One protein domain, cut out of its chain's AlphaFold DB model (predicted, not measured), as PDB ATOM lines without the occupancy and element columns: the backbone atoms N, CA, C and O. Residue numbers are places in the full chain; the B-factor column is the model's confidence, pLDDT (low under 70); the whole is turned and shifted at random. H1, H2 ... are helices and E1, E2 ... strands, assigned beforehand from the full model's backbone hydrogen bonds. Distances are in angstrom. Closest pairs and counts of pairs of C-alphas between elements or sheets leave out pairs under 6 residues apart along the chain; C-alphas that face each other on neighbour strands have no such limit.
ATOM      1  N   LYS A  80     206.730 181.597 233.987       72.94
ATOM      2  CA  LYS A  80     207.825 182.107 233.146       72.94
ATOM      3  C   LYS A  80     209.065 181.247 233.364       72.94
ATOM      4  O   LYS A  80     209.462 181.011 234.506       72.94
ATOM      5  N   THR A  81     209.678 180.801 232.275       79.44
ATOM      6  CA  THR A  81     210.917 180.030 232.358       79.44
ATOM      7  C   THR A  81     212.059 180.935 232.837       79.44
ATOM      8  O   THR A  81     212.004 182.154 232.645       79.44
ATOM      9  N   PRO A  82     213.137 180.380 233.421       80.00
ATOM     10  CA  PRO A  82     214.334 181.161 233.741       80.00
ATOM     11  C   PRO A  82     214.899 181.923 232.533       80.00
ATOM     12  O   PRO A  82     215.479 182.992 232.694       80.00
ATOM     13  N   LEU A  83     214.703 181.393 231.322       80.56
ATOM     14  CA  LEU A  83     215.068 182.076 230.088       80.56
ATOM     15  C   LEU A  83     214.194 183.289 229.801       80.56
ATOM     16  O   LEU A  83     214.736 184.314 229.409       80.56
ATOM     17  N   ASP A  84     212.879 183.187 229.992       83.38
ATOM     18  CA  ASP A  84     211.977 184.324 229.785       83.38
ATOM     19  C   ASP A  84     212.356 185.473 230.720       83.38
ATOM     20  O   ASP A  84     212.493 186.608 230.279       83.38
ATOM     21  N   ILE A  85     212.623 185.151 231.990       88.88
ATOM     22  CA  ILE A  85     213.080 186.124 232.990       88.88
ATOM     23  C   ILE A  85     214.409 186.751 232.555       88.88
ATOM     24  O   ILE A  85     214.525 187.968 232.507       88.88
ATOM     25  N   LEU A  86     215.391 185.936 232.157       88.88
ATOM     26  CA  LEU A  86     216.681 186.437 231.678       88.88
ATOM     27  C   LEU A  86     216.539 187.332 230.437       88.88
ATOM     28  O   LEU A  86     217.284 188.297 230.282       88.88
ATOM     29  N   MET A  87     215.642 186.993 229.514       88.38
ATOM     30  CA  MET A  87     215.427 187.774 228.299       88.38
ATOM     31  C   MET A  87     214.762 189.117 228.597       88.38
ATOM     32  O   MET A  87     215.160 190.105 227.975       88.38
ATOM     33  N   ASP A  88     213.826 189.155 229.549       93.19
ATOM     34  CA  ASP A  88     213.233 190.391 230.068       93.19
ATOM     35  C   ASP A  88     214.300 191.252 230.765       93.19
ATOM     36  O   ASP A  88     214.475 192.417 230.416       93.19
ATOM     37  N   ASP A  89     215.096 190.654 231.659       95.06
ATOM     38  CA  ASP A  89     216.176 191.343 232.378       95.06
ATOM     39  C   ASP A  89     217.209 191.946 231.409       95.06
ATOM     40  O   ASP A  89     217.717 193.043 231.631       95.06
ATOM     41  N   ILE A  90     217.518 191.252 230.305       94.69
ATOM     42  CA  ILE A  90     218.411 191.768 229.256       94.69
ATOM     43  C   ILE A  90     217.792 192.971 228.539       94.69
ATOM     44  O   ILE A  90     218.533 193.910 228.234       94.69
ATOM     45  N   GLN A  91     216.478 192.964 228.271       95.94
ATOM     46  CA  GLN A  91     215.820 194.134 227.682       95.94
ATOM     47  C   GLN A  91     215.945 195.323 228.626       95.94
ATOM     48  O   GLN A  91     216.439 196.376 228.232       95.94
ATOM     49  N   ASP A  92     215.549 195.134 229.883       96.50
ATOM     50  CA  ASP A  92     215.546 196.193 230.886       96.50
ATOM     51  C   ASP A  92     216.955 196.748 231.118       96.50
ATOM     52  O   ASP A  92     217.148 197.964 231.160       96.50
ATOM     53  N   PHE A  93     217.961 195.873 231.179       96.44
ATOM     54  CA  PHE A  93     219.348 196.267 231.395       96.44
ATOM     55  C   PHE A  93     219.911 197.115 230.250       96.44
ATOM     56  O   PHE A  93     220.515 198.159 230.501       96.44
ATOM     57  N   TYR A  94     219.733 196.682 228.997       95.81
ATOM     58  CA  TYR A  94     220.286 197.385 227.836       95.81
ATOM     59  C   TYR A  94     219.384 198.503 227.307       95.81
ATOM     60  O   TYR A  94     219.815 199.258 226.441       95.81
ATOM     61  N   ASN A  95     218.170 198.681 227.827       94.81
ATOM     62  CA  ASN A  95     217.366 199.874 227.547       94.81
ATOM     63  C   ASN A  95     217.932 201.147 228.209       94.81
ATOM     64  O   ASN A  95     217.575 202.253 227.807       94.81
ATOM     65  N   ASP A  96     218.857 201.007 229.161       95.69
ATOM     66  CA  ASP A  96     219.638 202.106 229.728       95.69
ATOM     67  C   ASP A  96     220.854 202.447 228.835       95.69
ATOM     68  O   ASP A  96     221.712 201.601 228.560       95.69
ATOM     69  N   GLU A  97     220.952 203.702 228.382       93.88
ATOM     70  CA  GLU A  97     222.055 204.165 227.527       93.88
ATOM     71  C   GLU A  97     223.439 204.084 228.189       93.88
ATOM     72  O   GLU A  97     224.445 203.897 227.495       93.88
ATOM     73  N   ASP A  98     223.528 204.263 229.507       95.19
ATOM     74  CA  ASP A  98     224.799 204.203 230.225       95.19
ATOM     75  C   ASP A  98     225.290 202.755 230.317       95.19
ATOM     76  O   ASP A  98     226.488 202.496 230.151       95.19
ATOM     77  N   ASN A  99     224.370 201.793 230.449       94.94
ATOM     78  CA  ASN A  99     224.696 200.371 230.349       94.94
ATOM     79  C   ASN A  99     225.147 199.996 228.934       94.94
ATOM     80  O   ASN A  99     226.160 199.312 228.783       94.94
ATOM     81  N   GLN A 100     224.481 200.494 227.887       92.44
ATOM     82  CA  GLN A 100     224.916 200.254 226.502       92.44
ATOM     83  C   GLN A 100     226.354 200.736 226.260       92.44
ATOM     84  O   GLN A 100     227.149 200.035 225.631       92.44
ATOM     85  N   LYS A 101     226.711 201.918 226.779       91.44
ATOM     86  CA  LYS A 101     228.065 202.484 226.648       91.44
ATOM     87  C   LYS A 101     229.096 201.713 227.473       91.44
ATOM     88  O   LYS A 101     230.220 201.533 227.014       91.44
ATOM     89  N   THR A 102     228.720 201.263 228.669       92.69
ATOM     90  CA  THR A 102     229.631 200.616 229.629       92.69
ATOM     91  C   THR A 102     229.899 199.145 229.297       92.69
ATOM     92  O   THR A 102     231.027 198.680 229.447       92.69
ATOM     93  N   TYR A 103     228.881 198.417 228.827       93.12
ATOM     94  CA  TYR A 103     228.947 196.975 228.545       93.12
ATOM     95  C   TYR A 103     229.034 196.652 227.046       93.12
ATOM     96  O   TYR A 103     229.102 195.484 226.660       93.12
ATOM     97  N   GLY A 104     229.053 197.675 226.186       90.62
ATOM     98  CA  GLY A 104     229.292 197.513 224.757       90.62
ATOM     99  C   GLY A 104     230.661 196.891 224.482       90.62
ATOM    100  O   GLY A 104     231.663 197.271 225.085       90.62
ATOM    101  N   VAL A 105     230.716 195.935 223.550       89.12
ATOM    102  CA  VAL A 105     231.963 195.243 223.194       89.12
ATOM    103  C   VAL A 105     232.910 196.220 222.480       89.12
ATOM    104  O   VAL A 105     232.579 196.687 221.388       89.12
ATOM    105  N   PRO A 106     234.102 196.518 223.035       87.00
ATOM    106  CA  PRO A 106     235.080 197.373 222.371       87.00
ATOM    107  C   PRO A 106     235.569 196.745 221.055       87.00
ATOM    108  O   PRO A 106     235.810 195.536 221.030       87.00
ATOM    109  N   PRO A 107     235.830 197.529 219.988       84.62
ATOM    110  CA  PRO A 107     236.269 196.997 218.692       84.62
ATOM    111  C   PRO A 107     237.494 196.073 218.761       84.62
ATOM    112  O   PRO A 107     237.557 195.066 218.061       84.62
ATOM    113  N   GLY A 108     238.451 196.373 219.647       83.06
ATOM    114  CA  GLY A 108     239.656 195.558 219.843       83.06
ATOM    115  C   GLY A 108     239.414 194.196 220.503       83.06
ATOM    116  O   GLY A 108     240.288 193.341 220.425       83.06
ATOM    117  N   LEU A 109     238.246 193.986 221.122       85.50
ATOM    118  CA  LEU A 109     237.859 192.730 221.776       85.50
ATOM    119  C   LEU A 109     236.935 191.861 220.912       85.50
ATOM    120  O   LEU A 109     236.554 190.762 221.315       85.50
ATOM    121  N   ILE A 110     236.570 192.330 219.717       87.75
ATOM    122  CA  ILE A 110     235.709 191.592 218.798       87.75
ATOM    123  C   ILE A 110     236.479 190.394 218.230       87.75
ATOM    124  O   ILE A 110     237.343 190.535 217.364       87.75
ATOM    125  N   GLN A 111     236.121 189.194 218.683       88.19
ATOM    126  CA  GLN A 111     236.764 187.950 218.268       88.19
ATOM    127  C   GLN A 111     235.754 186.806 218.131       88.19
ATOM    128  O   GLN A 111     234.746 186.742 218.840       88.19
ATOM    129  N   GLU A 112     236.030 185.872 217.216       90.62
ATOM    130  CA  GLU A 112     235.268 184.628 217.107       90.62
ATOM    131  C   GLU A 112     235.261 183.870 218.439       90.62
ATOM    132  O   GLU A 112     236.285 183.710 219.097       90.62
ATOM    133  N   GLY A 113     234.085 183.391 218.834       88.69
ATOM    134  CA  GLY A 113     233.887 182.695 220.097       88.69
ATOM    135  C   GLY A 113     233.351 183.568 221.231       88.69
ATOM    136  O   GLY A 113     232.823 183.007 222.192       88.69
ATOM    137  N   LEU A 114     233.411 184.897 221.112       90.25
ATOM    138  CA  LEU A 114     232.926 185.807 222.147       90.25
ATOM    139  C   LEU A 114     231.397 185.752 222.279       90.25
ATOM    140  O   LEU A 114     230.670 185.843 221.283       90.25
ATOM    141  N   TYR A 115     230.915 185.621 223.515       92.19
ATOM    142  CA  TYR A 115     229.508 185.820 223.847       92.19
ATOM    143  C   TYR A 115     229.208 187.311 223.956       92.19
ATOM    144  O   TYR A 115     229.986 188.072 224.519       92.19
ATOM    145  N   CYS A 116     228.084 187.726 223.391       92.81
ATOM    146  CA  CYS A 116     227.680 189.123 223.339       92.81
ATOM    147  C   CYS A 116     226.156 189.238 223.326       92.81
ATOM    148  O   CYS A 116     225.437 188.234 223.294       92.81
ATOM    149  N   VAL A 117     225.676 190.477 223.325       93.69
ATOM    150  CA  VAL A 117     224.284 190.811 223.039       93.69
ATOM    151  C   VAL A 117     224.216 191.440 221.647       93.69
ATOM    152  O   VAL A 117     225.069 192.243 221.274       93.69
ATOM    153  N   GLN A 118     223.221 191.041 220.863       93.62
ATOM    154  CA  GLN A 118     222.901 191.599 219.550       93.62
ATOM    155  C   GLN A 118     221.489 192.183 219.571       93.62
ATOM    156  O   GLN A 118     220.668 191.752 220.373       93.62
ATOM    157  N   ILE A 119     221.177 193.081 218.640       93.00
ATOM    158  CA  ILE A 119     219.815 193.595 218.459       93.00
ATOM    159  C   ILE A 119     219.189 192.917 217.238       93.00
ATOM    160  O   ILE A 119     219.766 192.943 216.148       93.00
ATOM    161  N   ILE A 120     218.003 192.327 217.400       88.94
ATOM    162  CA  ILE A 120     217.195 191.772 216.308       88.94
ATOM    163  C   ILE A 120     215.796 192.376 216.412       88.94
ATOM    164  O   ILE A 120     215.152 192.271 217.444       88.94
ATOM    165  N   TYR A 121     215.321 193.018 215.343       90.62
ATOM    166  CA  TYR A 121     214.001 193.672 215.307       90.62
ATOM    167  C   TYR A 121     213.735 194.669 216.454       90.62
ATOM    168  O   TYR A 121     212.585 194.902 216.802       90.62
ATOM    169  N   GLY A 122     214.788 195.291 216.992       91.56
ATOM    170  CA  GLY A 122     214.692 196.254 218.097       91.56
ATOM    171  C   GLY A 122     214.839 195.641 219.489       91.56
ATOM    172  O   GLY A 122     214.979 196.393 220.442       91.56
ATOM    173  N   GLU A 123     214.897 194.313 219.593       92.00
ATOM    174  CA  GLU A 123     215.020 193.592 220.860       92.00
ATOM    175  C   GLU A 123     216.442 193.052 221.047       92.00
ATOM    176  O   GLU A 123     217.100 192.599 220.098       92.00
ATOM    177  N   TYR A 124     216.924 193.080 222.282       94.25
ATOM    178  CA  TYR A 124     218.224 192.557 222.669       94.25
ATOM    179  C   TYR A 124     218.185 191.033 222.800       94.25
ATOM    180  O   TYR A 124     217.327 190.447 223.451       94.25
ATOM    181  N   HIS A 125     219.158 190.351 222.212       91.44
ATOM    182  CA  HIS A 125     219.276 188.902 222.271       91.44
ATOM    183  C   HIS A 125     220.694 188.471 222.584       91.44
ATOM    184  O   HIS A 125     221.660 189.024 222.060       91.44
ATOM    185  N   ARG A 126     220.829 187.397 223.364       91.69
ATOM    186  CA  ARG A 126     222.122 186.739 223.544       91.69
ATOM    187  C   ARG A 126     222.613 186.168 222.221       91.69
ATOM    188  O   ARG A 126     221.850 185.675 221.383       91.69
ATOM    189  N   ALA A 127     223.919 186.244 222.030       91.88
ATOM    190  CA  ALA A 127     224.570 185.861 220.799       91.88
ATOM    191  C   ALA A 127     225.993 185.360 221.041       91.88
ATOM    192  O   ALA A 127     226.598 185.570 222.093       91.88
ATOM    193  N   LYS A 128     226.539 184.700 220.024       92.12
ATOM    194  CA  LYS A 128     227.952 184.342 219.945       92.12
ATOM    195  C   LYS A 128     228.509 184.770 218.597       92.12
ATOM    196  O   LYS A 128     227.907 184.464 217.566       92.12
ATOM    197  N   ILE A 129     229.660 185.433 218.602       92.19
ATOM    198  CA  ILE A 129     230.389 185.772 217.378       92.19
ATOM    199  C   ILE A 129     230.902 184.473 216.761       92.19
ATOM    200  O   ILE A 129     231.684 183.747 217.374       92.19
ATOM    201  N   ILE A 130     230.438 184.162 215.553       92.75
ATOM    202  CA  ILE A 130     230.832 182.956 214.809       92.75
ATOM    203  C   ILE A 130     231.784 183.261 213.659       92.75
ATOM    204  O   ILE A 130     232.379 182.335 213.120       92.75
ATOM    205  N   LYS A 131     231.879 184.530 213.240       91.38
ATOM    206  CA  LYS A 131     232.823 184.953 212.209       91.38
ATOM    207  C   LYS A 131     233.125 186.444 212.285       91.38
ATOM    208  O   LYS A 131     232.184 187.236 212.336       91.38
ATOM    209  N   VAL A 132     234.396 186.824 212.179       88.69
ATOM    210  CA  VAL A 132     234.807 188.222 211.945       88.69
ATOM    211  C   VAL A 132     235.089 188.412 210.451       88.69
ATOM    212  O   VAL A 132     235.771 187.592 209.833       88.69
ATOM    213  N   LEU A 133     234.510 189.439 209.818       86.31
ATOM    214  CA  LEU A 133     234.628 189.627 208.368       86.31
ATOM    215  C   LEU A 133     235.876 190.463 208.008       86.31
ATOM    216  O   LEU A 133     235.987 191.605 208.446       86.31
ATOM    217  N   PRO A 134     236.794 189.954 207.161       71.81
ATOM    218  CA  PRO A 134     238.125 190.549 206.968       71.81
ATOM    219  C   PRO A 134     238.151 191.886 206.202       71.81
ATOM    220  O   PRO A 134     239.167 192.569 206.225       71.81
ATOM    221  N   ASN A 135     237.058 192.277 205.535       69.00
ATOM    222  CA  ASN A 135     237.027 193.433 204.620       69.00
ATOM    223  C   ASN A 135     236.002 194.508 205.005       69.00
ATOM    224  O   ASN A 135     235.712 195.414 204.225       69.00
ATOM    225  N   THR A 136     235.442 194.411 206.203       68.25
ATOM    226  CA  THR A 136     234.431 195.333 206.711       68.25
ATOM    227  C   THR A 136     234.708 195.542 208.186       68.25
ATOM    228  O   THR A 136     234.532 194.608 208.966       68.25
ATOM    229  N   LYS A 137     235.187 196.737 208.555       67.56
ATOM    230  CA  LYS A 137     235.472 197.066 209.958       67.56
ATOM    231  C   LYS A 137     234.234 196.779 210.809       67.56
ATOM    232  O   LYS A 137     233.132 197.159 210.420       67.56
ATOM    233  N   ASP A 138     234.450 196.065 211.909       70.69
ATOM    234  CA  ASP A 138     233.482 195.790 212.978       70.69
ATOM    235  C   ASP A 138     232.212 195.024 212.563       70.69
ATOM    236  O   ASP A 138     231.282 194.860 213.352       70.69
ATOM    237  N   LEU A 139     232.173 194.485 211.340       85.56
ATOM    238  CA  LEU A 139     231.084 193.630 210.883       85.56
ATOM    239  C   LEU A 139     231.383 192.173 211.232       85.56
ATOM    240  O   LEU A 139     232.332 191.553 210.740       85.56
ATOM    241  N   VAL A 140     230.516 191.613 212.067       90.19
ATOM    242  CA  VAL A 140     230.598 190.232 212.527       90.19
ATOM    243  C   VAL A 140     229.361 189.449 212.143       90.19
ATOM    244  O   VAL A 140     228.247 189.967 212.085       90.19
ATOM    245  N   LYS A 141     229.555 188.153 211.912       90.81
ATOM    246  CA  LYS A 141     228.455 187.201 211.880       90.81
ATOM    247  C   LYS A 141     228.260 186.656 213.286       90.81
ATOM    248  O   LYS A 141     229.195 186.129 213.891       90.81
ATOM    249  N   VAL A 142     227.029 186.730 213.764       91.00
ATOM    250  CA  VAL A 142     226.617 186.227 215.073       91.00
ATOM    251  C   VAL A 142     225.582 185.117 214.921       91.00
ATOM    252  O   VAL A 142     224.864 185.040 213.924       91.00
ATOM    253  N   CYS A 143     225.540 184.219 215.899       87.94
ATOM    254  CA  CYS A 143     224.489 183.220 216.050       87.94
ATOM    255  C   CYS A 143     223.727 183.514 217.342       87.94
ATOM    256  O   CYS A 143     224.363 183.717 218.378       87.94
ATOM    257  N   LYS A 144     222.390 183.534 217.280       83.44
ATOM    258  CA  LYS A 144     221.537 183.697 218.464       83.44
ATOM    259  C   LYS A 144     221.818 182.561 219.453       83.44
ATOM    260  O   LYS A 144     221.983 181.406 219.053       83.44
ATOM    261  N   LYS A 145     221.920 182.904 220.734       79.19
ATOM    262  CA  LYS A 145     222.125 181.959 221.829       79.19
ATOM    263  C   LYS A 145     220.968 182.023 222.818       79.19
ATOM    264  O   LYS A 145     220.486 183.107 223.130       79.19
ATOM    265  N   LEU A 146     220.580 180.840 223.281       63.22
ATOM    266  CA  LEU A 146     219.737 180.591 224.446       63.22
ATOM    267  C   LEU A 146     220.599 180.120 225.620       63.22
ATOM    268  O   LEU A 146     221.786 179.806 225.374       63.22
TER     269      LEU A 146
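This is residues 80 to 146 of the 146 residues of the protein "uncharacterized protein LOC115891953" of Sitophilus oryzae (UniProt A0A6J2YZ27). A strongly twisted sheet of three strands, E1, E2 and E3, makes one side of the model, and H1 stands at one end of it, where the hairpin of E1 and E2 turns. From H1 the chain arches over through the short helix H2 and a long link, residues 104 to 114, and comes back to the other end of the sheet, where E1 begins; residues 96 to 102 stick out. The 67 printed residues hold two named helices and three named strands, in the order H1 H2 E1 E2 E3, and the class is mixed, helices and strands. The sheet's order is E1 - E2 - E3, all antiparallel. The whole is only just compact, close to loose, with a radius of gyration of the C-alphas of 12.7 A, and elongated, with spans of 41 by 25 by 20 A.

E1, residues 115 to 120, E2, residues 123 to 132, and E3, residues 140 to 144, form a meander, each strand the antiparallel neighbour of the one before. E2 is the inner strand, and it bends by 72 degrees at residue 126. E1 and E2 are a hairpin, their directions at 122 degrees; N 118 and O 125 are 2.8 A apart, within hydrogen-bond range, and the C-alphas of 117 and 126 face each other at 4.6 A. E2 and E3 are a hairpin too, at 129 degrees, with N 128 and O 143 within hydrogen-bond range at 2.9 A. H1, residues 82 to 94, is on the sheet but only grazes it with its residues 86 to 94; its closest C-alphas with E2 are those of Gln 91 and Tyr 124, 5.8 A apart. H2, residues 97 to 103, is not on the sheet and is apart from E2 and E3. H1 and H2 are close but not clearly touching, their closest C-alphas being those of Tyr 94 and Gln 100, 5.6 A apart. They run opposite ways at a steep tilt of 67 degrees, only just short of about perpendicular. In H1 and H2 every O i to N i+4 pair is within hydrogen-bond range.

E2 is 22.4 A from first to last C-alpha, E1 15.6 A and E3 12.7 A. H1 measures 18.3 A, from C-alpha 82 at (214.334, 181.161, 233.741) to C-alpha 94 at (220.286, 197.385, 227.836), and H2 10.0 A. E3 ends at C-alpha 144, (221.537, 183.697, 218.464).

The two C-alphas farthest apart are those of Lys 80 and Asn 135, at 42.4 A. The printed part has no cut and ends at Leu 146, the chain's last residue. The link from H2 to E1 is long, 11 residues; those from H1 to H2 and E1 to E2 are tight, and that from E2 to E3 is short. The mean pLDDT of the printed part is 88.1, and residues 135 to 137 and residue 146 are under 70.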